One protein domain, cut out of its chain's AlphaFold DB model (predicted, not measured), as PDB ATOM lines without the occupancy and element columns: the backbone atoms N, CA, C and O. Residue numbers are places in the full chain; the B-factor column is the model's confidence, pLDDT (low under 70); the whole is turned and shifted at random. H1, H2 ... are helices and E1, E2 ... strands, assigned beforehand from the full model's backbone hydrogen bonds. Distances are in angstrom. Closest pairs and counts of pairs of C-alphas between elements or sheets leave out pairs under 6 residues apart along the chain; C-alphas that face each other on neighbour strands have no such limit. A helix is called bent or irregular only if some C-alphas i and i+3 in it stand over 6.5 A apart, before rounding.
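What this domain is: This is residues 97 to 288 of the 296 residues of an uncharacterized protein of Nitrosomonas sp (UniProt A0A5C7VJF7). Two long helices, H4 and H8, lie side by side and run opposite ways; H6 crosses H4, H7 crosses the first part of H8, and short H3 packs on both long helices. From H3 a wing made of H2 and H1 leads off toward E1 at one far end of the domain, while at the other end the small hairpin E2 and E3 sits by the beginning of H4 and its long loop, residues 268 to 283, reaches away from the helices. The printed part has 192 residues, with eight named helices and three named strands in the order H1 H2 H3 H4 H5 H6 H7 E1 H8 E2 E3; the one sheet has the order E2 - E3, antiparallel. The class is mostly helix, though under half of the residues are in named elements. The whole is compact, with a radius of gyration of the C-alphas of 17.4 A, and spans 55 by 38 by 31 A.

Where its parts are: The sheet is made of E2, residues 265 to 267, 6.6 A long, and E3, residues 284 to 287, 7.3 A long, where C-alpha 287 is at (110.287, 93.671, 117.773). The longest helices are H4, residues 151 to 169, 26.4 A from C-alpha 151 at (111.991, 97.772, 121.359) to C-alpha 169, and H8, residues 241 to 259, 27.6 A. H1 takes residues 105 to 117, beginning with C-alpha 105 at (121.577, 77.310, 97.797), and is 18.3 A long. H6, residues 188 to 198, measures 15.3 A. The shorter elements are H2, residues 128 to 134, H3, residues 138 to 141, H5, residues 179 to 184, H7, residues 209 to 214, and the strand E1, residues 221 to 223. H5 is irregular: C-alphas 180 and 183 are 7.6 A apart.

How they stand to each other: E2 and E3 form a hairpin, antiparallel at 156 degrees; N 266 and O 286 are 2.9 A apart and N 285 and O 266 are 2.8 A apart, both within hydrogen-bond range. The closest C-alphas of E3 and H4 are those of Thr 286 and Ala 151, 5.2 A. H4 and H8 touch at a shallow tilt of 24 degrees, opposite ways, closest at the C-alphas of Ala 169 and Gln 245, 4.0 A. H4 touches H6 with residues 156 to 163 alone, about perpendicular at 89 degrees, with the C-alphas of Met 160 and Ser 190 4.6 A apart. H8 touches H7 with residues 241 to 248 alone, about perpendicular at 84 degrees; the C-alphas of Ile 244 and Ala 210 are closest, 5.9 A. H3 touches H4 at Phe 139 and Val 158, C-alphas 5.4 A apart, and H8 at His 141 and Val 255, C-alphas 5.5 A apart. H2 and H3 touch only at the corner by their link, with the C-alphas of Ser 132 and Gln 138 4.8 A apart. H1 touches H2 with residues 111 to 116 alone, at a steep tilt of 49 degrees, the same way; the closest C-alphas are those of Ala 115 and Tyr 130, 5.7 A. H5 and H6 are close but not clearly touching, with the C-alphas of Gln 183 and Phe 191 5.6 A apart. E1 pairs with no named strand, but its residues 221 to 223 pair antiparallel with residues 226 to 227. Every O i to N i+4 pair is within hydrogen-bond range in H1, H2, H4, H6, H7 and H8; H5 has 0 of 2, with 2 of 3 O i to N i+3 pairs within range, and H3 is too short for an O i to N i+4 pair.

The domain as a whole: The two C-alphas farthest apart are those of Ile 222 and Glu 272, 56.1 A. The printed part has no cut. The long links are E1 to H8, 17 residues, and E2 to E3, 16 residues. The mean pLDDT of the printed part is 87.7; residues 236 to 239 and 269 to 282 are under 70.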
ATOM      1  N   PRO A  97     123.443  88.514 102.798       93.50
ATOM      2  CA  PRO A  97     124.420  89.598 102.669       93.50
ATOM      3  C   PRO A  97     125.762  89.133 102.087       93.50
ATOM      4  O   PRO A  97     126.631  89.959 101.803       93.50
ATOM      5  N   LEU A  98     125.956  87.818 101.942       91.88
ATOM      6  CA  LEU A  98     127.135  87.195 101.338       91.88
ATOM      7  C   LEU A  98     126.891  86.725  99.896       91.88
ATOM      8  O   LEU A  98     127.849  86.308  99.240       91.88
ATOM      9  N   ASN A  99     125.651  86.821  99.403       89.56
ATOM     10  CA  ASN A  99     125.240  86.414  98.061       89.56
ATOM     11  C   ASN A  99     125.568  84.933  97.757       89.56
ATOM     12  O   ASN A  99     126.058  84.612  96.674       89.56
ATOM     13  N   LEU A 100     125.341  84.034  98.723       84.19
ATOM     14  CA  LEU A 100     125.560  82.587  98.575       84.19
ATOM     15  C   LEU A 100     124.404  81.894  97.846       84.19
ATOM     16  O   LEU A 100     124.600  80.880  97.176       84.19
ATOM     17  N   LEU A 101     123.194  82.419  98.003       81.00
ATOM     18  CA  LEU A 101     121.957  81.766  97.620       81.00
ATOM     19  C   LEU A 101     121.786  81.582  96.096       81.00
ATOM     20  O   LEU A 101     121.324  80.506  95.707       81.00
ATOM     21  N   PRO A 102     122.172  82.541  95.220       78.75
ATOM     22  CA  PRO A 102     122.047  82.365  93.770       78.75
ATOM     23  C   PRO A 102     122.899  81.212  93.222       78.75
ATOM     24  O   PRO A 102     122.410  80.406  92.433       78.75
ATOM     25  N   ASP A 103     124.152  81.108  93.671       77.56
ATOM     26  CA  ASP A 103     125.126  80.168  93.104       77.56
ATOM     27  C   ASP A 103     125.127  78.820  93.852       77.56
ATOM     28  O   ASP A 103     125.364  77.762  93.256       77.56
ATOM     29  N   ASN A 104     124.861  78.832  95.165       78.19
ATOM     30  CA  ASN A 104     125.003  77.659  96.026       78.19
ATOM     31  C   ASN A 104     123.950  77.585  97.159       78.19
ATOM     32  O   ASN A 104     124.281  77.710  98.345       78.19
ATOM     33  N   PRO A 105     122.676  77.310  96.828       77.81
ATOM     34  CA  PRO A 105     121.577  77.310  97.797       77.81
ATOM     35  C   PRO A 105     121.703  76.231  98.883       77.81
ATOM     36  O   PRO A 105     121.259  76.436 100.010       77.81
ATOM     37  N   LEU A 106     122.337  75.092  98.580       80.19
ATOM     38  CA  LEU A 106     122.595  74.050  99.581       80.19
ATOM     39  C   LEU A 106     123.598  74.527 100.633       80.19
ATOM     40  O   LEU A 106     123.385  74.313 101.822       80.19
ATOM     41  N   VAL A 107     124.662  75.216 100.207       83.31
ATOM     42  CA  VAL A 107     125.615  75.826 101.139       83.31
ATOM     43  C   VAL A 107     124.944  76.918 101.959       83.31
ATOM     44  O   VAL A 107     125.198  76.983 103.158       83.31
ATOM     45  N   TRP A 108     124.092  77.752 101.358       85.88
ATOM     46  CA  TRP A 108     123.317  78.747 102.107       85.88
ATOM     47  C   TRP A 108     122.496  78.076 103.219       85.88
ATOM     48  O   TRP A 108     122.635  78.433 104.389       85.88
ATOM     49  N   PHE A 109     121.741  77.023 102.883       82.81
ATOM     50  CA  PHE A 109     120.927  76.276 103.849       82.81
ATOM     51  C   PHE A 109     121.774  75.640 104.955       82.81
ATOM     52  O   PHE A 109     121.446  75.729 106.137       82.81
ATOM     53  N   ASP A 110     122.899  75.029 104.586       84.69
ATOM     54  CA  ASP A 110     123.830  74.439 105.541       84.69
ATOM     55  C   ASP A 110     124.441  75.490 106.483       84.69
ATOM     56  O   ASP A 110     124.593  75.219 107.675       84.69
ATOM     57  N   ASN A 111     124.763  76.693 105.986       86.25
ATOM     58  CA  ASN A 111     125.232  77.800 106.826       86.25
ATOM     59  C   ASN A 111     124.130  78.265 107.776       86.25
ATOM     60  O   ASN A 111     124.412  78.482 108.951       86.25
ATOM     61  N   PHE A 112     122.888  78.381 107.299       85.38
ATOM     62  CA  PHE A 112     121.759  78.782 108.136       85.38
ATOM     63  C   PHE A 112     121.541  77.782 109.269       85.38
ATOM     64  O   PHE A 112     121.497  78.146 110.442       85.38
ATOM     65  N   LYS A 113     121.476  76.489 108.929       84.00
ATOM     66  CA  LYS A 113     121.341  75.415 109.913       84.00
ATOM     67  C   LYS A 113     122.484  75.448 110.925       84.00
ATOM     68  O   LYS A 113     122.238  75.389 112.126       84.00
ATOM     69  N   ASN A 114     123.723  75.585 110.455       86.75
ATOM     70  CA  ASN A 114     124.880  75.655 111.338       86.75
ATOM     71  C   ASN A 114     124.846  76.887 112.256       86.75
ATOM     72  O   ASN A 114     125.191  76.768 113.432       86.75
ATOM     73  N   ALA A 115     124.426  78.047 111.746       87.31
ATOM     74  CA  ALA A 115     124.273  79.267 112.529       87.31
ATOM     75  C   ALA A 115     123.191  79.111 113.611       87.31
ATOM     76  O   ALA A 115     123.427  79.485 114.757       87.31
ATOM     77  N   SER A 116     122.072  78.463 113.285       85.50
ATOM     78  CA  SER A 116     121.005  78.132 114.236       85.50
ATOM     79  C   SER A 116     121.476  77.168 115.332       85.50
ATOM     80  O   SER A 116     121.273  77.420 116.517       85.50
ATOM     81  N   GLU A 117     122.195  76.101 114.966       86.75
ATOM     82  CA  GLU A 117     122.747  75.123 115.919       86.75
ATOM     83  C   GLU A 117     123.848  75.704 116.822       86.75
ATOM     84  O   GLU A 117     124.101  75.182 117.907       86.75
ATOM     85  N   ASN A 118     124.513  76.778 116.387       87.25
ATOM     86  CA  ASN A 118     125.623  77.411 117.102       87.25
ATOM     87  C   ASN A 118     125.312  78.853 117.531       87.25
ATOM     88  O   ASN A 118     126.252  79.612 117.781       87.25
ATOM     89  N   SER A 119     124.032  79.230 117.641       88.19
ATOM     90  CA  SER A 119     123.589  80.609 117.908       88.19
ATOM     91  C   SER A 119     124.294  81.235 119.113       88.19
ATOM     92  O   SER A 119     124.776  82.362 119.045       88.19
ATOM     93  N   ASP A 120     124.468  80.455 120.183       88.62
ATOM     94  CA  ASP A 120     125.078  80.886 121.448       88.62
ATOM     95  C   ASP A 120     126.579  81.223 121.329       88.62
ATOM     96  O   ASP A 120     127.177  81.783 122.249       88.62
ATOM     97  N   ARG A 121     127.219  80.859 120.210       90.38
ATOM     98  CA  ARG A 121     128.654  81.071 119.946       90.38
ATOM     99  C   ARG A 121     128.911  82.201 118.953       90.38
ATOM    100  O   ARG A 121     130.070  82.566 118.743       90.38
ATOM    101  N   ILE A 122     127.864  82.729 118.323       91.31
ATOM    102  CA  ILE A 122     127.988  83.795 117.335       91.31
ATOM    103  C   ILE A 122     128.301  85.095 118.070       91.31
ATOM    104  O   ILE A 122     127.717  85.410 119.100       91.31
ATOM    105  N   THR A 123     129.265  85.845 117.544       91.94
ATOM    106  CA  THR A 123     129.710  87.125 118.108       91.94
ATOM    107  C   THR A 123     129.818  88.176 117.007       91.94
ATOM    108  O   THR A 123     129.691  87.873 115.818       91.94
ATOM    109  N   SER A 124     130.154  89.420 117.365       91.00
ATOM    110  CA  SER A 124     130.374  90.496 116.387       91.00
ATOM    111  C   SER A 124     131.520  90.243 115.389       91.00
ATOM    112  O   SER A 124     131.634  90.970 114.397       91.00
ATOM    113  N   HIS A 125     132.365  89.230 115.630       90.56
ATOM    114  CA  HIS A 125     133.454  88.826 114.732       90.56
ATOM    115  C   HIS A 125     133.028  87.864 113.624       90.56
ATOM    116  O   HIS A 125     133.786  87.683 112.671       90.56
ATOM    117  N   TYR A 126     131.840  87.269 113.724       92.56
ATOM    118  CA  TYR A 126     131.315  86.428 112.657       92.56
ATOM    119  C   TYR A 126     130.997  87.257 111.400       92.56
ATOM    120  O   TYR A 126     130.935  88.499 111.415       92.56
ATOM    121  N   ASP A 127     130.840  86.554 110.281       93.25
ATOM    122  CA  ASP A 127     130.423  87.153 109.019       93.25
ATOM    123  C   ASP A 127     128.988  87.713 109.091       93.25
ATOM    124  O   ASP A 127     128.269  87.547 110.080       93.25
ATOM    125  N   LEU A 128     128.597  88.467 108.061       94.50
ATOM    126  CA  LEU A 128     127.301  89.146 108.046       94.50
ATOM    127  C   LEU A 128     126.122  88.172 108.032       94.50
ATOM    128  O   LEU A 128     125.082  88.512 108.587       94.50
ATOM    129  N   PHE A 129     126.284  86.988 107.442       92.38
ATOM    130  CA  PHE A 129     125.219  85.997 107.340       92.38
ATOM    131  C   PHE A 129     124.856  85.453 108.726       92.38
ATOM    132  O   PHE A 129     123.721  85.558 109.172       92.38
ATOM    133  N   TYR A 130     125.847  84.999 109.494       92.44
ATOM    134  CA  TYR A 130     125.602  84.499 110.852       92.44
ATOM    135  C   TYR A 130     125.018  85.586 111.764       92.44
ATOM    136  O   TYR A 130     124.143  85.326 112.591       92.44
ATOM    137  N   ARG A 131     125.498  86.825 111.616       94.69
ATOM    138  CA  ARG A 131     125.083  87.928 112.484       94.69
ATOM    139  C   ARG A 131     123.684  88.465 112.184       94.69
ATOM    140  O   ARG A 131     123.021  88.891 113.127       94.69
ATOM    141  N   SER A 132     123.271  88.487 110.915       93.12
ATOM    142  CA  SER A 132     121.939  88.961 110.490       93.12
ATOM    143  C   SER A 132     120.832  88.027 110.964       93.12
ATOM    144  O   SER A 132     119.820  88.514 111.458       93.12
ATOM    145  N   HIS A 133     121.071  86.716 110.958       90.31
ATOM    146  CA  HIS A 133     120.059  85.735 111.362       90.31
ATOM    147  C   HIS A 133     120.044  85.401 112.859       90.31
ATOM    148  O   HIS A 133     118.987  85.102 113.407       90.31
ATOM    149  N   HIS A 134     121.192  85.454 113.545       90.06
ATOM    150  CA  HIS A 134     121.305  84.882 114.897       90.06
ATOM    151  C   HIS A 134     122.035  85.755 115.918       90.06
ATOM    152  O   HIS A 134     122.308  85.306 117.030       90.06
ATOM    153  N   HIS A 135     122.382  86.997 115.577       92.81
ATOM    154  CA  HIS A 135     123.087  87.874 116.507       92.81
ATOM    155  C   HIS A 135     122.671  89.338 116.307       92.81
ATOM    156  O   HIS A 135     121.521  89.658 116.021       92.81
ATOM    157  N   ASP A 136     123.616  90.241 116.517       94.62
ATOM    158  CA  ASP A 136     123.452  91.677 116.684       94.62
ATOM    159  C   ASP A 136     123.083  92.451 115.407       94.62
ATOM    160  O   ASP A 136     122.981  93.674 115.464       94.62
ATOM    161  N   LEU A 137     122.879  91.784 114.265       96.25
ATOM    162  CA  LEU A 137     122.382  92.411 113.035       96.25
ATOM    163  C   LEU A 137     120.927  92.038 112.701       96.25
ATOM    164  O   LEU A 137     120.460  92.410 111.631       96.25
ATOM    165  N   GLN A 138     120.183  91.390 113.606       94.25
ATOM    166  CA  GLN A 138     118.767  91.028 113.389       94.25
ATOM    167  C   GLN A 138     117.840  92.224 113.100       94.25
ATOM    168  O   GLN A 138     116.785  92.061 112.487       94.25
ATOM    169  N   PHE A 139     118.251  93.454 113.430       96.44
ATOM    170  CA  PHE A 139     117.522  94.660 113.022       96.44
ATOM    171  C   PHE A 139     117.416  94.812 111.492       96.44
ATOM    172  O   PHE A 139     116.553  95.552 111.022       96.44
ATOM    173  N   LEU A 140     118.269  94.129 110.714       96.38
ATOM    174  CA  LEU A 140     118.155  94.048 109.255       96.38
ATOM    175  C   LEU A 140     116.860  93.368 108.802       96.38
ATOM    176  O   LEU A 140     116.481  93.552 107.655       96.38
ATOM    177  N   HIS A 141     116.159  92.677 109.693       94.94
ATOM    178  CA  HIS A 141     114.864  92.060 109.422       94.94
ATOM    179  C   HIS A 141     113.751  92.642 110.298       94.94
ATOM    180  O   HIS A 141     112.782  91.970 110.639       94.94
ATOM    181  N   ALA A 142     113.949  93.869 110.800       94.00
ATOM    182  CA  ALA A 142     113.092  94.461 111.823       94.00
ATOM    183  C   ALA A 142     112.833  93.493 113.001       94.00
ATOM    184  O   ALA A 142     111.702  93.330 113.451       94.00
ATOM    185  N   MET A 143     113.890  92.847 113.500       92.44
ATOM    186  CA  MET A 143     113.834  91.935 114.643       92.44
ATOM    187  C   MET A 143     114.786  92.376 115.753       92.44
ATOM    188  O   MET A 143     115.818  93.008 115.508       92.44
ATOM    189  N   ALA A 144     114.423  92.045 116.989       93.50
ATOM    190  CA  ALA A 144     115.293  92.211 118.144       93.50
ATOM    191  C   ALA A 144     116.343  91.091 118.171       93.50
ATOM    192  O   ALA A 144     116.060  89.951 117.816       93.50
ATOM    193  N   SER A 145     117.554  91.388 118.644       91.69
ATOM    194  CA  SER A 145     118.644  90.400 118.701       91.69
ATOM    195  C   SER A 145     118.464  89.391 119.842       91.69
ATOM    196  O   SER A 145     119.092  88.335 119.852       91.69
ATOM    197  N   SER A 146     117.646  89.735 120.841       89.75
ATOM    198  CA  SER A 146     117.299  88.883 121.982       89.75
ATOM    199  C   SER A 146     115.997  89.343 122.631       89.75
ATOM    200  O   SER A 146     115.654  90.520 122.530       89.75
ATOM    201  N   ASP A 147     115.335  88.462 123.381       87.00
ATOM    202  CA  ASP A 147     114.099  88.786 124.117       87.00
ATOM    203  C   ASP A 147     114.283  89.895 125.170       87.00
ATOM    204  O   ASP A 147     113.323  90.530 125.601       87.00
ATOM    205  N   ALA A 148     115.526  90.139 125.599       90.69
ATOM    206  CA  ALA A 148     115.867  91.190 126.552       90.69
ATOM    207  C   ALA A 148     116.128  92.558 125.891       90.69
ATOM    208  O   ALA A 148     116.285  93.559 126.597       90.69
ATOM    209  N   GLU A 149     116.218  92.625 124.557       92.94
ATOM    210  CA  GLU A 149     116.453  93.881 123.844       92.94
ATOM    211  C   GLU A 149     115.202  94.765 123.902       92.94
ATOM    212  O   GLU A 149     114.084  94.341 123.613       92.94
ATOM    213  N   LYS A 150     115.377  96.033 124.285       93.44
ATOM    214  CA  LYS A 150     114.259  96.976 124.331       93.44
ATOM    215  C   LYS A 150     113.839  97.329 122.911       93.44
ATOM    216  O   LYS A 150     114.682  97.696 122.097       93.44
ATOM    217  N   ALA A 151     112.532  97.389 122.664       91.94
ATOM    218  CA  ALA A 151     111.991  97.772 121.359       91.94
ATOM    219  C   ALA A 151     112.550  99.111 120.842       91.94
ATOM    220  O   ALA A 151     112.837  99.251 119.657       91.94
ATOM    221  N   GLY A 152     112.770 100.083 121.735       93.75
ATOM    222  CA  GLY A 152     113.380 101.364 121.374       93.75
ATOM    223  C   GLY A 152     114.834 101.255 120.896       93.75
ATOM    224  O   GLY A 152     115.251 102.048 120.057       93.75
ATOM    225  N   ASP A 153     115.608 100.282 121.384       96.50
ATOM    226  CA  ASP A 153     116.982 100.055 120.924       96.50
ATOM    227  C   ASP A 153     116.987  99.420 119.524       96.50
ATOM    228  O   ASP A 153     117.692  99.912 118.636       96.50
ATOM    229  N   THR A 154     116.125  98.424 119.290       96.31
ATOM    230  CA  THR A 154     115.936  97.810 117.966       96.31
ATOM    231  C   THR A 154     115.429  98.824 116.948       96.31
ATOM    232  O   THR A 154     115.987  98.942 115.858       96.31
ATOM    233  N   GLN A 155     114.434  99.639 117.316       96.19
ATOM    234  CA  GLN A 155     113.912 100.697 116.454       96.19
ATOM    235  C   GLN A 155     115.015 101.668 116.027       96.19
ATOM    236  O   GLN A 155     115.092 102.043 114.862       96.19
ATOM    237  N   LYS A 156     115.901 102.069 116.944       98.06
ATOM    238  CA  LYS A 156     117.023 102.952 116.611       98.06
ATOM    239  C   LYS A 156     118.018 102.291 115.658       98.06
ATOM    240  O   LYS A 156     118.567 102.977 114.799       98.06
ATOM    241  N   ALA A 157     118.245 100.984 115.778       98.50
ATOM    242  CA  ALA A 157     119.074 100.233 114.838       98.50
ATOM    243  C   ALA A 157     118.421 100.134 113.446       98.50
ATOM    244  O   ALA A 157     119.078 100.426 112.447       98.50
ATOM    245  N   VAL A 158     117.116  99.851 113.387       98.31
ATOM    246  CA  VAL A 158     116.307  99.887 112.156       98.31
ATOM    247  C   VAL A 158     116.372 101.267 111.495       98.31
ATOM    248  O   VAL A 158     116.673 101.373 110.309       98.31
ATOM    249  N   MET A 159     116.160 102.342 112.256       98.38
ATOM    250  CA  MET A 159     116.194 103.711 111.733       98.38
ATOM    251  C   MET A 159     117.595 104.132 111.281       98.38
ATOM    252  O   MET A 159     117.727 104.825 110.275       98.38
ATOM    253  N   MET A 160     118.645 103.685 111.976       98.62
ATOM    254  CA  MET A 160     120.027 103.869 111.532       98.62
ATOM    255  C   MET A 160     120.262 103.194 110.178       98.62
ATOM    256  O   MET A 160     120.834 103.815 109.278       98.62
ATOM    257  N   TRP A 161     119.798 101.952 110.012       98.75
ATOM    258  CA  TRP A 161     119.923 101.236 108.746       98.75
ATOM    259  C   TRP A 161     119.125 101.906 107.632       98.75
ATOM    260  O   TRP A 161     119.641 102.073 106.526       98.75
ATOM    261  N   ALA A 162     117.906 102.352 107.936       98.69
ATOM    262  CA  ALA A 162     117.070 103.092 107.004       98.69
ATOM    263  C   ALA A 162     117.744 104.400 106.560       98.69
ATOM    264  O   ALA A 162     117.790 104.691 105.368       98.69
ATOM    265  N   GLU A 163     118.340 105.160 107.487       98.81
ATOM    266  CA  GLU A 163     119.098 106.372 107.162       98.81
ATOM    267  C   GLU A 163     120.297 106.058 106.254       98.81
ATOM    268  O   GLU A 163     120.493 106.732 105.241       98.81
ATOM    269  N   PHE A 164     121.094 105.044 106.601       98.81
ATOM    270  CA  PHE A 164     122.273 104.650 105.830       98.81
ATOM    271  C   PHE A 164     121.905 104.196 104.411       98.81
ATOM    272  O   PHE A 164     122.410 104.758 103.438       98.81
ATOM    273  N   SER A 165     121.003 103.222 104.287       98.69
ATOM    274  CA  SER A 165     120.566 102.660 103.003       98.69
ATOM    275  C   SER A 165     119.894 103.715 102.118       98.69
ATOM    276  O   SER A 165     120.266 103.853 100.952       98.69
ATOM    277  N   TYR A 166     119.013 104.553 102.679       98.69
ATOM    278  CA  TYR A 166     118.404 105.678 101.963       98.69
ATOM    279  C   TYR A 166     119.448 106.674 101.450       98.69
ATOM    280  O   TYR A 166     119.391 107.110 100.297       98.69
ATOM    281  N   LYS A 167     120.430 107.048 102.279       98.75
ATOM    282  CA  LYS A 167     121.481 107.997 101.881       98.75
ATOM    283  C   LYS A 167     122.438 107.414 100.843       98.75
ATOM    284  O   LYS A 167     122.927 108.164 100.001       98.75
ATOM    285  N   VAL A 168     122.688 106.106 100.852       98.50
ATOM    286  CA  VAL A 168     123.436 105.432  99.777       98.50
ATOM    287  C   VAL A 168     122.610 105.414  98.487       98.50
ATOM    288  O   VAL A 168     123.111 105.845  97.448       98.50
ATOM    289  N   ALA A 169     121.342 104.996  98.553       97.69
ATOM    290  CA  ALA A 169     120.435 104.921  97.406       97.69
ATOM    291  C   ALA A 169     120.228 106.285  96.724       97.69
ATOM    292  O   ALA A 169     120.292 106.398  95.503       97.69
ATOM    293  N   SER A 170     120.069 107.349  97.514       96.81
ATOM    294  CA  SER A 170     119.906 108.732  97.033       96.81
ATOM    295  C   SER A 170     121.215 109.424  96.632       96.81
ATOM    296  O   SER A 170     121.212 110.608  96.301       96.81
ATOM    297  N   GLN A 171     122.344 108.708  96.645       95.69
ATOM    298  CA  GLN A 171     123.691 109.220  96.363       95.69
ATOM    299  C   GLN A 171     124.230 110.268  97.352       95.69
ATOM    300  O   GLN A 171     125.329 110.785  97.138       95.69
ATOM    301  N   PHE A 172     123.507 110.567  98.433       98.12
ATOM    302  CA  PHE A 172     123.969 111.481  99.477       98.12
ATOM    303  C   PHE A 172     125.256 110.974 100.145       98.12
ATOM    304  O   PHE A 172     126.155 111.759 100.435       98.12
ATOM    305  N   ILE A 173     125.368 109.657 100.342       98.38
ATOM    306  CA  ILE A 173     126.627 108.981 100.662       98.38
ATOM    307  C   ILE A 173     127.243 108.479  99.350       98.38
ATOM    308  O   ILE A 173     126.685 107.572  98.723       98.38
ATOM    309  N   PRO A 174     128.419 108.988  98.936       96.69
ATOM    310  CA  PRO A 174     129.159 108.403  97.827       96.69
ATOM    311  C   PRO A 174     129.515 106.943  98.117       96.69
ATOM    312  O   PRO A 174     129.987 106.615  99.207       96.69
ATOM    313  N   ILE A 175     129.357 106.065  97.125       95.19
ATOM    314  CA  ILE A 175     129.486 104.611  97.308       95.19
ATOM    315  C   ILE A 175     130.905 104.141  97.675       95.19
ATOM    316  O   ILE A 175     131.072 103.026  98.158       95.19
ATOM    317  N   HIS A 176     131.927 104.984  97.490       94.81
ATOM    318  CA  HIS A 176     133.319 104.705  97.879       94.81
ATOM    319  C   HIS A 176     133.725 105.366  99.203       94.81
ATOM    320  O   HIS A 176     134.883 105.279  99.610       94.81
ATOM    321  N   THR A 177     132.787 106.019  99.892       96.62
ATOM    322  CA  THR A 177     133.023 106.571 101.227       96.62
ATOM    323  C   THR A 177     133.367 105.439 102.183       96.62
ATOM    324  O   THR A 177     132.601 104.489 102.337       96.62
ATOM    325  N   ARG A 178     134.521 105.533 102.845       97.25
ATOM    326  CA  ARG A 178     134.916 104.556 103.863       97.25
ATOM    327  C   ARG A 178     134.005 104.650 105.078       97.25
ATOM    328  O   ARG A 178     133.612 105.745 105.476       97.25
ATOM    329  N   PHE A 179     133.749 103.523 105.727       97.62
ATOM    330  CA  PHE A 179     132.947 103.470 106.948       97.62
ATOM    331  C   PHE A 179     133.502 104.378 108.054       97.62
ATOM    332  O   PHE A 179     132.741 105.037 108.761       97.62
ATOM    333  N   SER A 180     134.828 104.517 108.138       96.94
ATOM    334  CA  SER A 180     135.484 105.453 109.059       96.94
ATOM    335  C   SER A 180     135.113 106.930 108.851       96.94
ATOM    336  O   SER A 180     135.258 107.718 109.782       96.94
ATOM    337  N   ALA A 181     134.603 107.309 107.675       97.75
ATOM    338  CA  ALA A 181     134.171 108.667 107.345       97.75
ATOM    339  C   ALA A 181     132.650 108.887 107.485       97.75
ATOM    340  O   ALA A 181     132.173 109.997 107.253       97.75
ATOM    341  N   MET A 182     131.875 107.874 107.901       97.38
ATOM    342  CA  MET A 182     130.401 107.945 107.914       97.38
ATOM    343  C   MET A 182     129.823 108.997 108.862       97.38
ATOM    344  O   MET A 182     128.695 109.437 108.659       97.38
ATOM    345  N   GLN A 183     130.597 109.471 109.842       97.75
ATOM    346  CA  GLN A 183     130.192 110.577 110.717       97.75
ATOM    347  C   GLN A 183     129.871 111.875 109.963       97.75
ATOM    348  O   GLN A 183     129.168 112.724 110.491       97.75
ATOM    349  N   GLN A 184     130.405 112.045 108.747       97.94
ATOM    350  CA  GLN A 184     130.137 113.219 107.909       97.94
ATOM    351  C   GLN A 184     128.750 113.164 107.260       97.94
ATOM    352  O   GLN A 184     128.233 114.190 106.830       97.94
ATOM    353  N   PHE A 185     128.161 111.969 107.173       98.50
ATOM    354  CA  PHE A 185     126.948 111.730 106.401       98.50
ATOM    355  C   PHE A 185     125.772 111.269 107.250       98.50
ATOM    356  O   PHE A 185     124.633 111.547 106.885       98.50
ATOM    357  N   LEU A 186     126.018 110.559 108.350       98.56
ATOM    358  CA  LEU A 186     124.980 110.067 109.251       98.56
ATOM    359  C   LEU A 186     124.723 111.056 110.389       98.56
ATOM    360  O   LEU A 186     125.624 111.776 110.820       98.56
ATOM    361  N   SER A 187     123.500 111.052 110.915       98.44
ATOM    362  CA  SER A 187     123.187 111.740 112.164       98.44
ATOM    363  C   SER A 187     124.083 111.232 113.312       98.44
ATOM    364  O   SER A 187     124.535 110.081 113.279       98.44
ATOM    365  N   PRO A 188     124.348 112.042 114.358       98.38
ATOM    366  CA  PRO A 188     125.211 111.621 115.464       98.38
ATOM    367  C   PRO A 188     124.761 110.316 116.143       98.38
ATOM    368  O   PRO A 188     125.598 109.479 116.492       98.38
ATOM    369  N   GLU A 189     123.448 110.112 116.301       98.19
ATOM    370  CA  GLU A 189     122.900 108.878 116.871       98.19
ATOM    371  C   GLU A 189     123.101 107.687 115.926       98.19
ATOM    372  O   GLU A 189     123.661 106.671 116.350       98.19
ATOM    373  N   SER A 190     122.743 107.829 114.646       98.56
ATOM    374  CA  SER A 190     122.942 106.774 113.649       98.56
ATOM    375  C   SER A 190     124.410 106.419 113.475       98.56
ATOM    376  O   SER A 190     124.733 105.240 113.411       98.56
ATOM    377  N   PHE A 191     125.335 107.384 113.481       98.31
ATOM    378  CA  PHE A 191     126.765 107.083 113.396       98.31
ATOM    379  C   PHE A 191     127.262 106.278 114.604       98.31
ATOM    380  O   PHE A 191     128.021 105.321 114.439       98.31
ATOM    381  N   ARG A 192     126.820 106.621 115.822       98.06
ATOM    382  CA  ARG A 192     127.169 105.866 117.037       98.06
ATOM    383  C   ARG A 192     126.706 104.410 116.933       98.06
ATOM    384  O   ARG A 192     127.463 103.502 117.274       98.06
ATOM    385  N   ILE A 193     125.484 104.197 116.451       98.25
ATOM    386  CA  ILE A 193     124.882 102.870 116.284       98.25
ATOM    387  C   ILE A 193     125.545 102.106 115.125       98.25
ATOM    388  O   ILE A 193     125.942 100.956 115.292       98.25
ATOM    389  N   PHE A 194     125.772 102.759 113.987       98.06
ATOM    390  CA  PHE A 194     126.486 102.196 112.841       98.06
ATOM    391  C   PHE A 194     127.887 101.725 113.244       98.06
ATOM    392  O   PHE A 194     128.291 100.603 112.941       98.06
ATOM    393  N   LYS A 195     128.621 102.550 114.002       97.06
ATOM    394  CA  LYS A 195     129.940 102.195 114.534       97.06
ATOM    395  C   LYS A 195     129.873 100.965 115.443       97.06
ATOM    396  O   LYS A 195     130.751 100.116 115.323       97.06
ATOM    397  N   LYS A 196     128.854 100.857 116.307       96.12
ATOM    398  CA  LYS A 196     128.636  99.688 117.179       96.12
ATOM    399  C   LYS A 196     128.486  98.400 116.366       96.12
ATOM    400  O   LYS A 196     129.105  97.410 116.717       96.12
ATOM    401  N   TYR A 197     127.701  98.400 115.292       96.44
ATOM    402  CA  TYR A 197     127.377  97.161 114.574       96.44
ATOM    403  C   TYR A 197     128.354  96.812 113.447       96.44
ATOM    404  O   TYR A 197     128.691  95.644 113.246       96.44
ATOM    405  N   PHE A 198     128.855  97.806 112.717       95.94
ATOM    406  CA  PHE A 198     129.707  97.561 111.553       95.94
ATOM    407  C   PHE A 198     131.189  97.770 111.842       95.94
ATOM    408  O   PHE A 198     132.004  97.097 111.218       95.94
ATOM    409  N   MET A 199     131.545  98.636 112.798       94.62
ATOM    410  CA  MET A 199     132.941  99.003 113.072       94.62
ATOM    411  C   MET A 199     133.448  98.661 114.475       94.62
ATOM    412  O   MET A 199     134.454  99.237 114.918       94.62
ATOM    413  N   ASN A 200     132.766  97.758 115.188       87.88
ATOM    414  CA  ASN A 200     133.194  97.358 116.522       87.88
ATOM    415  C   ASN A 200     134.638  96.849 116.491       87.88
ATOM    416  O   ASN A 200     135.033  96.167 115.546       87.88
ATOM    417  N   GLU A 201     135.432  97.236 117.488       84.62
ATOM    418  CA  GLU A 201     136.838  96.814 117.631       84.62
ATOM    419  C   GLU A 201     137.721  97.070 116.393       84.62
ATOM    420  O   GLU A 201     138.790  96.499 116.214       84.62
ATOM    421  N   GLY A 202     137.303  97.993 115.523       81.50
ATOM    422  CA  GLY A 202     138.034  98.343 114.313       81.50
ATOM    423  C   GLY A 202     137.799  97.443 113.109       81.50
ATOM    424  O   GLY A 202     138.402  97.702 112.064       81.50
ATOM    425  N   LEU A 203     136.882  96.478 113.206       86.12
ATOM    426  CA  LEU A 203     136.406  95.711 112.060       86.12
ATOM    427  C   LEU A 203     135.865  96.648 110.970       86.12
ATOM    428  O   LEU A 203     135.331  97.713 111.262       86.12
ATOM    429  N   ARG A 204     136.028  96.267 109.698       92.00
ATOM    430  CA  ARG A 204     135.361  96.882 108.528       92.00
ATOM    431  C   ARG A 204     135.504  98.412 108.380       92.00
ATOM    432  O   ARG A 204     134.827  99.005 107.551       92.00
ATOM    433  N   LYS A 205     136.423  99.076 109.095       94.81
ATOM    434  CA  LYS A 205     136.660 100.538 109.004       94.81
ATOM    435  C   LYS A 205     136.923 101.027 107.576       94.81
ATOM    436  O   LYS A 205     136.585 102.158 107.236       94.81
ATOM    437  N   ASN A 206     137.550 100.174 106.766       94.56
ATOM    438  CA  ASN A 206     137.910 100.456 105.377       94.56
ATOM    439  C   ASN A 206     136.854  99.995 104.367       94.56
ATOM    440  O   ASN A 206     137.039 100.225 103.175       94.56
ATOM    441  N   TRP A 207     135.773  99.352 104.817       94.94
ATOM    442  CA  TRP A 207     134.673  98.989 103.933       94.94
ATOM    443  C   TRP A 207     133.984 100.243 103.409       94.94
ATOM    444  O   TRP A 207     134.063 101.322 104.002       94.94
ATOM    445  N   THR A 208     133.318 100.084 102.276       96.19
ATOM    446  CA  THR A 208     132.546 101.124 101.607       96.19
ATOM    447  C   THR A 208     131.143 100.588 101.328       96.19
ATOM    448  O   THR A 208     130.963  99.367 101.305       96.19
ATOM    449  N   PRO A 209     130.139 101.454 101.100       96.31
ATOM    450  CA  PRO A 209     128.822 101.003 100.662       96.31
ATOM    451  C   PRO A 209     128.888 100.116  99.418       96.31
ATOM    452  O   PRO A 209     128.191  99.113  99.352       96.31
ATOM    453  N   ALA A 210     129.763 100.452  98.465       94.69
ATOM    454  CA  ALA A 210     129.941  99.637  97.277       94.69
ATOM    455  C   ALA A 210     130.413  98.225  97.623       94.69
ATOM    456  O   ALA A 210     129.787  97.279  97.177       94.69
ATOM    457  N   TYR A 211     131.444  98.091  98.467       93.81
ATOM    458  CA  TYR A 211     131.931  96.779  98.895       93.81
ATOM    459  C   TYR A 211     130.857  95.988  99.652       93.81
ATOM    460  O   TYR A 211     130.660  94.818  99.364       93.81
ATOM    461  N   LEU A 212     130.133  96.633 100.577       95.25
ATOM    462  CA  LEU A 212     129.072  96.008 101.375       95.25
ATOM    463  C   LEU A 212     127.962  95.411 100.496       95.25
ATOM    464  O   LEU A 212     127.596  94.251 100.663       95.25
ATOM    465  N   PHE A 213     127.429  96.209  99.571       95.00
ATOM    466  CA  PHE A 213     126.292  95.820  98.737       95.00
ATOM    467  C   PHE A 213     126.691  94.987  97.513       95.00
ATOM    468  O   PHE A 213     125.822  94.404  96.869       95.00
ATOM    469  N   SER A 214     127.983  94.910  97.178       91.88
ATOM    470  CA  SER A 214     128.473  94.076  96.079       91.88
ATOM    471  C   SER A 214     129.021  92.724  96.513       91.88
ATOM    472  O   SER A 214     129.424  91.982  95.621       91.88
ATOM    473  N   LEU A 215     129.073  92.425  97.822       91.31
ATOM    474  CA  LEU A 215     129.672  91.193  98.338       91.31
ATOM    475  C   LEU A 215     129.203  89.982  97.528       91.31
ATOM    476  O   LEU A 215     128.007  89.738  97.366       91.31
ATOM    477  N   LYS A 216     130.189  89.254  97.015       89.69
ATOM    478  CA  LYS A 216     130.035  87.932  96.435       89.69
ATOM    479  C   LYS A 216     131.066  87.048  97.105       89.69
ATOM    480  O   LYS A 216     132.269  87.221  96.896       89.69
ATOM    481  N   CYS A 217     130.585  86.177  97.978       90.75
ATOM    482  CA  CYS A 217     131.434  85.287  98.738       90.75
ATOM    483  C   CYS A 217     131.154  83.835  98.382       90.75
ATOM    484  O   CYS A 217     130.056  83.469  97.981       90.75
ATOM    485  N   VAL A 218     132.161  83.001  98.585       90.00
ATOM    486  CA  VAL A 218     132.102  81.560  98.433       90.00
ATOM    487  C   VAL A 218     132.564  80.907  99.727       90.00
ATOM    488  O   VAL A 218     133.465  81.371 100.435       90.00
ATOM    489  N   ARG A 219     131.901  79.809 100.060       88.44
ATOM    490  CA  ARG A 219     132.236  78.937 101.179       88.44
ATOM    491  C   ARG A 219     131.834  77.527 100.782       88.44
ATOM    492  O   ARG A 219     130.809  77.336 100.137       88.44
ATOM    493  N   GLN A 220     132.634  76.538 101.146       86.12
ATOM    494  CA  GLN A 220     132.330  75.137 100.877       86.12
ATOM    495  C   GLN A 220     132.154  74.394 102.192       86.12
ATOM    496  O   GLN A 220     132.849  74.671 103.172       86.12
ATOM    497  N   LYS A 221     131.223  73.443 102.210       83.88
ATOM    498  CA  LYS A 221     131.068  72.513 103.323       83.88
ATOM    499  C   LYS A 221     132.069  71.376 103.157       83.88
ATOM    500  O   LYS A 221     132.076  70.709 102.127       83.88
ATOM    501  N   ILE A 222     132.920  71.190 104.159       83.88
ATOM    502  CA  ILE A 222     133.918  70.116 104.214       83.88
ATOM    503  C   ILE A 222     133.319  68.893 104.918       83.88
ATOM    504  O   ILE A 222     133.494  67.771 104.459       83.88
ATOM    505  N   ASP A 223     132.595  69.117 106.018       78.12
ATOM    506  CA  ASP A 223     131.916  68.083 106.811       78.12
ATOM    507  C   ASP A 223     130.655  68.677 107.474       78.12
ATOM    508  O   ASP A 223     130.399  69.874 107.350       78.12
ATOM    509  N   GLN A 224     129.862  67.868 108.185       71.38
ATOM    510  CA  GLN A 224     128.581  68.244 108.800       71.38
ATOM    511  C   GLN A 224     128.628  69.591 109.538       71.38
ATOM    512  O   GLN A 224     127.691  70.371 109.392       71.38
ATOM    513  N   ASN A 225     129.729  69.885 110.239       71.81
ATOM    514  CA  ASN A 225     129.912  71.100 111.044       71.81
ATOM    515  C   ASN A 225     131.117  71.958 110.630       71.81
ATOM    516  O   ASN A 225     131.495  72.869 111.366       71.81
ATOM    517  N   LEU A 226     131.759  71.655 109.497       80.38
ATOM    518  CA  LEU A 226     132.994  72.322 109.094       80.38
ATOM    519  C   LEU A 226     132.854  72.938 107.708       80.38
ATOM    520  O   LEU A 226     132.565  72.248 106.732       80.38
ATOM    521  N   PHE A 227     133.142  74.232 107.630       86.25
ATOM    522  CA  PHE A 227     133.189  74.986 106.389       86.25
ATOM    523  C   PHE A 227     134.602  75.493 106.116       86.25
ATOM    524  O   PHE A 227     135.389  75.713 107.041       86.25
ATOM    525  N   THR A 228     134.914  75.727 104.844       88.62
ATOM    526  CA  THR A 228     136.100  76.497 104.469       88.62
ATOM    527  C   THR A 228     136.014  77.918 105.041       88.62
ATOM    528  O   THR A 228     134.912  78.426 105.292       88.62
ATOM    529  N   PRO A 229     137.152  78.613 105.207       89.25
ATOM    530  CA  PRO A 229     137.136  80.054 105.415       89.25
ATOM    531  C   PRO A 229     136.272  80.746 104.352       89.25
ATOM    532  O   PRO A 229     136.210  80.295 103.207       89.25
ATOM    533  N   LEU A 230     135.584  81.818 104.750       91.19
ATOM    534  CA  LEU A 230     134.816  82.632 103.810       91.19
ATOM    535  C   LEU A 230     135.783  83.340 102.866       91.19
ATOM    536  O   LEU A 230     136.654  84.077 103.331       91.19
ATOM    537  N   ASP A 231     135.598  83.151 101.568       90.75
ATOM    538  CA  ASP A 231     136.349  83.864 100.547       90.75
ATOM    539  C   ASP A 231     135.408  84.820  99.816       90.75
ATOM    540  O   ASP A 231     134.424  84.395  99.233       90.75
ATOM    541  N   CYS A 232     135.692  86.118  99.869       89.50
ATOM    542  CA  CYS A 232     134.929  87.145  99.156       89.50
ATOM    543  C   CYS A 232     135.755  87.800  98.042       89.50
ATOM    544  O   CYS A 232     135.464  88.928  97.639       89.50
ATOM    545  N   SER A 233     136.821  87.140  97.580       84.50
ATOM    546  CA  SER A 233     137.691  87.637  96.509       84.50
ATOM    547  C   SER A 233     136.976  87.747  95.160       84.50
ATOM    548  O   SER A 233     137.334  88.613  94.369       84.50
ATOM    549  N   GLU A 234     135.909  86.966  94.947       76.50
ATOM    550  CA  GLU A 234     135.003  87.061  93.789       76.50
ATOM    551  C   GLU A 234     134.095  88.297  93.801       76.50
ATOM    552  O   GLU A 234     133.264  88.480  92.911       76.50
ATOM    553  N   THR A 235     134.223  89.166  94.806       76.44
ATOM    554  CA  THR A 235     133.586  90.480  94.763       76.44
ATOM    555  C   THR A 235     134.273  91.304  93.674       76.44
ATOM    556  O   THR A 235     135.216  92.048  93.957       76.44
ATOM    557  N   ASP A 236     133.809  91.151  92.428       61.06
ATOM    558  CA  ASP A 236     134.239  91.959  91.291       61.06
ATOM    559  C   ASP A 236     134.203  93.426  91.707       61.06
ATOM    560  O   ASP A 236     133.213  93.925  92.258       61.06
ATOM    561  N   TRP A 237     135.335  94.101  91.525       56.72
ATOM    562  CA  TRP A 237     135.538  95.442  92.040       56.72
ATOM    563  C   TRP A 237     134.512  96.399  91.420       56.72
ATOM    564  O   TRP A 237     134.665  96.857  90.293       56.72
ATOM    565  N   LEU A 238     133.498  96.714  92.233       60.41
ATOM    566  CA  LEU A 238     132.535  97.805  92.112       60.41
ATOM    567  C   LEU A 238     131.612  97.697  90.883       60.41
ATOM    568  O   LEU A 238     131.922  98.261  89.832       60.41
ATOM    569  N   PRO A 239     130.422  97.075  91.011       67.75
ATOM    570  CA  PRO A 239     129.393  97.230  89.989       67.75
ATOM    571  C   PRO A 239     129.064  98.720  89.805       67.75
ATOM    572  O   PRO A 239     129.352  99.551  90.674       67.75
ATOM    573  N   ALA A 240     128.458  99.062  88.665       80.69
ATOM    574  CA  ALA A 240     128.116 100.440  88.330       80.69
ATOM    575  C   ALA A 240     127.430 101.159  89.506       80.69
ATOM    576  O   ALA A 240     126.645 100.564  90.248       80.69
ATOM    577  N   LYS A 241     127.702 102.459  89.670       84.44
ATOM    578  CA  LYS A 241     127.189 103.272  90.789       84.44
ATOM    579  C   LYS A 241     125.683 103.089  91.014       84.44
ATOM    580  O   LYS A 241     125.239 102.940  92.149       84.44
ATOM    581  N   GLU A 242     124.929 103.065  89.921       87.81
ATOM    582  CA  GLU A 242     123.475 102.884  89.895       87.81
ATOM    583  C   GLU A 242     123.054 101.502  90.413       87.81
ATOM    584  O   GLU A 242     122.076 101.386  91.147       87.81
ATOM    585  N   THR A 243     123.840 100.455  90.143       92.31
ATOM    586  CA  THR A 243     123.602  99.117  90.697       92.31
ATOM    587  C   THR A 243     123.678  99.132  92.222       92.31
ATOM    588  O   THR A 243     122.760  98.642  92.874       92.31
ATOM    589  N   ILE A 244     124.715  99.738  92.813       94.44
ATOM    590  CA  ILE A 244     124.845  99.825  94.281       94.44
ATOM    591  C   ILE A 244     123.687 100.606  94.903       94.44
ATOM    592  O   ILE A 244     123.192 100.242  95.966       94.44
ATOM    593  N   GLN A 245     123.234 101.667  94.240       95.69
ATOM    594  CA  GLN A 245     122.115 102.479  94.715       95.69
ATOM    595  C   GLN A 245     120.805 101.705  94.727       95.69
ATOM    596  O   GLN A 245     120.066 101.776  95.705       95.69
ATOM    597  N   ASN A 246     120.552 100.930  93.675       96.38
ATOM    598  CA  ASN A 246     119.358 100.104  93.575       96.38
ATOM    599  C   ASN A 246     119.397  98.934  94.573       96.38
ATOM    600  O   ASN A 246     118.379  98.637  95.193       96.38
ATOM    601  N   ILE A 247     120.568  98.333  94.820       96.56
ATOM    602  CA  ILE A 247     120.722  97.319  95.878       96.56
ATOM    603  C   ILE A 247     120.464  97.946  97.261       96.56
ATOM    604  O   ILE A 247     119.712  97.389  98.056       96.56
ATOM    605  N   ALA A 248     121.008  99.135  97.539       98.12
ATOM    606  CA  ALA A 248     120.747  99.845  98.793       98.12
ATOM    607  C   ALA A 248     119.261 100.217  98.958       98.12
ATOM    608  O   ALA A 248     118.720 100.108 100.057       98.12
ATOM    609  N   LEU A 249     118.583 100.607  97.871       97.94
ATOM    610  CA  LEU A 249     117.137 100.833  97.861       97.94
ATOM    611  C   LEU A 249     116.375  99.550  98.202       97.94
ATOM    612  O   LEU A 249     115.466  99.589  99.022       97.94
ATOM    613  N   GLY A 250     116.746  98.414  97.612       97.69
ATOM    614  CA  GLY A 250     116.111  97.138  97.934       97.69
ATOM    615  C   GLY A 250     116.321  96.747  99.397       97.69
ATOM    616  O   GLY A 250     115.368  96.390 100.078       97.69
ATOM    617  N   SER A 251     117.530  96.925  99.926       98.12
ATOM    618  CA  SER A 251     117.810  96.642 101.337       98.12
ATOM    619  C   SER A 251     116.984  97.516 102.294       98.12
ATOM    620  O   SER A 251     116.529  97.045 103.338       98.12
ATOM    621  N   LEU A 252     116.731  98.778 101.924       98.50
ATOM    622  CA  LEU A 252     115.790  99.650 102.633       98.50
ATOM    623  C   LEU A 252     114.357  99.103 102.567       98.50
ATOM    624  O   LEU A 252     113.673  99.047 103.588       98.50
ATOM    625  N   LEU A 253     113.896  98.722 101.372       97.00
ATOM    626  CA  LEU A 253     112.547  98.194 101.164       97.00
ATOM    627  C   LEU A 253     112.309  96.900 101.944       97.00
ATOM    628  O   LEU A 253     111.221  96.750 102.490       97.00
ATOM    629  N   HIS A 254     113.309  96.024 102.049       96.00
ATOM    630  CA  HIS A 254     113.237  94.804 102.853       96.00
ATOM    631  C   HIS A 254     112.891  95.123 104.315       96.00
ATOM    632  O   HIS A 254     111.867  94.670 104.815       96.00
ATOM    633  N   VAL A 255     113.656  96.006 104.973       95.25
ATOM    634  CA  VAL A 255     113.390  96.370 106.382       95.25
ATOM    635  C   VAL A 255     112.038  97.051 106.549       95.25
ATOM    636  O   VAL A 255     111.353  96.844 107.552       95.25
ATOM    637  N   ILE A 256     111.630  97.869 105.573       94.31
ATOM    638  CA  ILE A 256     110.287  98.451 105.577       94.31
ATOM    639  C   ILE A 256     109.252  97.329 105.536       94.31
ATOM    640  O   ILE A 256     108.377  97.322 106.389       94.31
ATOM    641  N   GLN A 257     109.350  96.380 104.607       91.62
ATOM    642  CA  GLN A 257     108.402  95.271 104.474       91.62
ATOM    643  C   GLN A 257     108.319  94.440 105.761       91.62
ATOM    644  O   GLN A 257     107.220  94.264 106.291       91.62
ATOM    645  N   ASP A 258     109.459  94.048 106.327       90.00
ATOM    646  CA  ASP A 258     109.503  93.284 107.577       90.00
ATOM    647  C   ASP A 258     108.912  94.032 108.756       90.00
ATOM    648  O   ASP A 258     108.193  93.452 109.569       90.00
ATOM    649  N   SER A 259     109.124  95.347 108.824       90.00
ATOM    650  CA  SER A 259     108.549  96.152 109.898       90.00
ATOM    651  C   SER A 259     107.016  96.146 109.894       90.00
ATOM    652  O   SER A 259     106.416  96.511 110.902       90.00
ATOM    653  N   PHE A 260     106.355  95.738 108.804       87.00
ATOM    654  CA  PHE A 260     104.899  95.571 108.730       87.00
ATOM    655  C   PHE A 260     104.439  94.111 108.879       87.00
ATOM    656  O   PHE A 260     103.229  93.877 108.877       87.00
ATOM    657  N   SER A 261     105.360  93.155 109.046       83.38
ATOM    658  CA  SER A 261     105.024  91.749 109.282       83.38
ATOM    659  C   SER A 261     104.676  91.473 110.739       83.38
ATOM    660  O   SER A 261     105.457  91.776 111.641       83.38
ATOM    661  N   ASP A 262     103.564  90.779 110.969       80.00
ATOM    662  CA  ASP A 262     103.194  90.297 112.304       80.00
ATOM    663  C   ASP A 262     104.127  89.160 112.790       80.00
ATOM    664  O   ASP A 262     104.198  88.880 113.987       80.00
ATOM    665  N   SER A 263     104.905  88.537 111.888       78.81
ATOM    666  CA  SER A 263     105.983  87.614 112.272       78.81
ATOM    667  C   SER A 263     107.163  88.345 112.922       78.81
ATOM    668  O   SER A 263     107.786  87.801 113.829       78.81
ATOM    669  N   HIS A 264     107.473  89.577 112.515       85.94
ATOM    670  CA  HIS A 264     108.672  90.295 112.970       85.94
ATOM    671  C   HIS A 264     108.378  91.323 114.056       85.94
ATOM    672  O   HIS A 264     109.226  91.574 114.909       85.94
ATOM    673  N   VAL A 265     107.169  91.887 114.082       86.12
ATOM    674  CA  VAL A 265     106.794  92.905 115.063       86.12
ATOM    675  C   VAL A 265     105.440  92.614 115.692       86.12
ATOM    676  O   VAL A 265     104.535  92.095 115.048       86.12
ATOM    677  N   SER A 266     105.267  93.031 116.946       86.12
ATOM    678  CA  SER A 266     103.948  93.166 117.561       86.12
ATOM    679  C   SER A 266     103.581  94.642 117.691       86.12
ATOM    680  O   SER A 266     104.428  95.515 117.922       86.12
ATOM    681  N   ARG A 267     102.295  94.943 117.539       83.12
ATOM    682  CA  ARG A 267     101.739  96.296 117.627       83.12
ATOM    683  C   ARG A 267     100.592  96.286 118.625       83.12
ATOM    684  O   ARG A 267      99.894  95.284 118.747       83.12
ATOM    685  N   ASN A 268     100.407  97.384 119.352       70.81
ATOM    686  CA  ASN A 268      99.319  97.467 120.322       70.81
ATOM    687  C   ASN A 268      97.979  97.643 119.576       70.81
ATOM    688  O   ASN A 268      97.845  98.634 118.850       70.81
ATOM    689  N   PRO A 269      96.996  96.737 119.719       59.62
ATOM    690  CA  PRO A 269      95.701  96.880 119.056       59.62
ATOM    691  C   PRO A 269      94.891  98.094 119.548       59.62
ATOM    692  O   PRO A 269      94.040  98.577 118.807       59.62
ATOM    693  N   GLU A 270      95.171  98.624 120.745       54.44
ATOM    694  CA  GLU A 270      94.335  99.629 121.431       54.44
ATOM    695  C   GLU A 270      94.854 101.080 121.339       54.44
ATOM    696  O   GLU A 270      94.540 101.919 122.181       54.44
ATOM    697  N   TYR A 271      95.675 101.424 120.341       51.53
ATOM    698  CA  TYR A 271      96.134 102.812 120.210       51.53
ATOM    699  C   TYR A 271      95.043 103.704 119.589       51.53
ATOM    700  O   TYR A 271      94.905 103.745 118.371       51.53
ATOM    701  N   GLU A 272      94.305 104.445 120.425       50.50
ATOM    702  CA  GLU A 272      93.280 105.435 120.021       50.50
ATOM    703  C   GLU A 272      93.848 106.763 119.463       50.50
ATOM    704  O   GLU A 272      93.115 107.730 119.259       50.50
ATOM    705  N   GLY A 273      95.160 106.857 119.228       54.97
ATOM    706  CA  GLY A 273      95.759 108.041 118.604       54.97
ATOM    707  C   GLY A 273      95.509 108.101 117.096       54.97
ATOM    708  O   GLY A 273      95.277 107.077 116.454       54.97
ATOM    709  N   GLU A 274      95.604 109.303 116.515       44.84
ATOM    710  CA  GLU A 274      95.549 109.503 115.064       44.84
ATOM    711  C   GLU A 274      96.566 108.579 114.377       44.84
ATOM    712  O   GLU A 274      97.781 108.748 114.507       44.84
ATOM    713  N   TYR A 275      96.067 107.553 113.683       48.16
ATOM    714  CA  TYR A 275      96.901 106.656 112.898       48.16
ATOM    715  C   TYR A 275      97.790 107.474 111.958       48.16
ATOM    716  O   TYR A 275      97.332 108.415 111.305       48.16
ATOM    717  N   SER A 276      99.043 107.049 111.794       45.09
ATOM    718  CA  SER A 276      99.751 107.387 110.562       45.09
ATOM    719  C   SER A 276      98.900 106.866 109.402       45.09
ATOM    720  O   SER A 276      98.591 105.675 109.336       45.09
ATOM    721  N   LEU A 277      98.501 107.763 108.499       42.44
ATOM    722  CA  LEU A 277      97.620 107.501 107.351       42.44
ATOM    723  C   LEU A 277      98.154 106.434 106.374       42.44
ATOM    724  O   LEU A 277      97.492 106.092 105.396       42.44
ATOM    725  N   ILE A 278      99.335 105.872 106.631       45.25
ATOM    726  CA  ILE A 278      99.863 104.720 105.913       45.25
ATOM    727  C   ILE A 278      99.340 103.447 106.607       45.25
ATOM    728  O   ILE A 278     100.009 102.845 107.440       45.25
ATOM    729  N   HIS A 279      98.124 103.038 106.227       48.66
ATOM    730  CA  HIS A 279      97.546 101.696 106.442       48.66
ATOM    731  C   HIS A 279      97.031 101.291 107.838       48.66
ATOM    732  O   HIS A 279      96.942 100.098 108.115       48.66
ATOM    733  N   GLY A 280      96.617 102.217 108.709       52.12
ATOM    734  CA  GLY A 280      95.810 101.840 109.890       52.12
ATOM    735  C   GLY A 280      96.503 100.871 110.865       52.12
ATOM    736  O   GLY A 280      95.841 100.149 111.606       52.12
ATOM    737  N   ARG A 281      97.841 100.829 110.857       60.81
ATOM    738  CA  ARG A 281      98.660 100.058 111.801       60.81
ATOM    739  C   ARG A 281      99.153 101.009 112.898       60.81
ATOM    740  O   ARG A 281      99.672 102.085 112.602       60.81
ATOM    741  N   SER A 282      98.985 100.622 114.162       66.75
ATOM    742  CA  SER A 282      99.467 101.367 115.337       66.75
ATOM    743  C   SER A 282     100.993 101.294 115.472       66.75
ATOM    744  O   SER A 282     101.653 100.557 114.739       66.75
ATOM    745  N   ALA A 283     101.585 102.061 116.393       76.25
ATOM    746  CA  ALA A 283     103.026 102.021 116.653       76.25
ATOM    747  C   ALA A 283     103.525 100.607 117.028       76.25
ATOM    748  O   ALA A 283     102.798  99.817 117.637       76.25
ATOM    749  N   ILE A 284     104.777 100.296 116.664       83.94
ATOM    750  CA  ILE A 284     105.438  99.043 117.067       83.94
ATOM    751  C   ILE A 284     105.571  99.035 118.587       83.94
ATOM    752  O   ILE A 284     106.116  99.973 119.168       83.94
ATOM    753  N   ASN A 285     105.068  97.971 119.206       84.44
ATOM    754  CA  ASN A 285     105.186  97.732 120.636       84.44
ATOM    755  C   ASN A 285     106.429  96.888 120.940       84.44
ATOM    756  O   ASN A 285     107.239  97.258 121.786       84.44
ATOM    757  N   THR A 286     106.613  95.785 120.210       87.06
ATOM    758  CA  THR A 286     107.811  94.941 120.312       87.06
ATOM    759  C   THR A 286     108.332  94.569 118.936       87.06
ATOM    760  O   THR A 286     107.566  94.397 117.990       87.06
ATOM    761  N   PHE A 287     109.646  94.410 118.851       90.00
ATOM    762  CA  PHE A 287     110.287  93.671 117.773       90.00
ATOM    763  C   PHE A 287     110.496  92.256 118.302       90.00
ATOM    764  O   PHE A 287     111.027  92.088 119.400       90.00
ATOM    765  N   ASN A 288     110.012  91.255 117.577       88.06
ATOM    766  CA  ASN A 288     110.135  89.865 117.988       88.06
ATOM    767  C   ASN A 288     111.608  89.455 117.890       88.06
ATOM    768  O   ASN A 288     112.312  89.875 116.968       88.06
TER     769      ASN A 288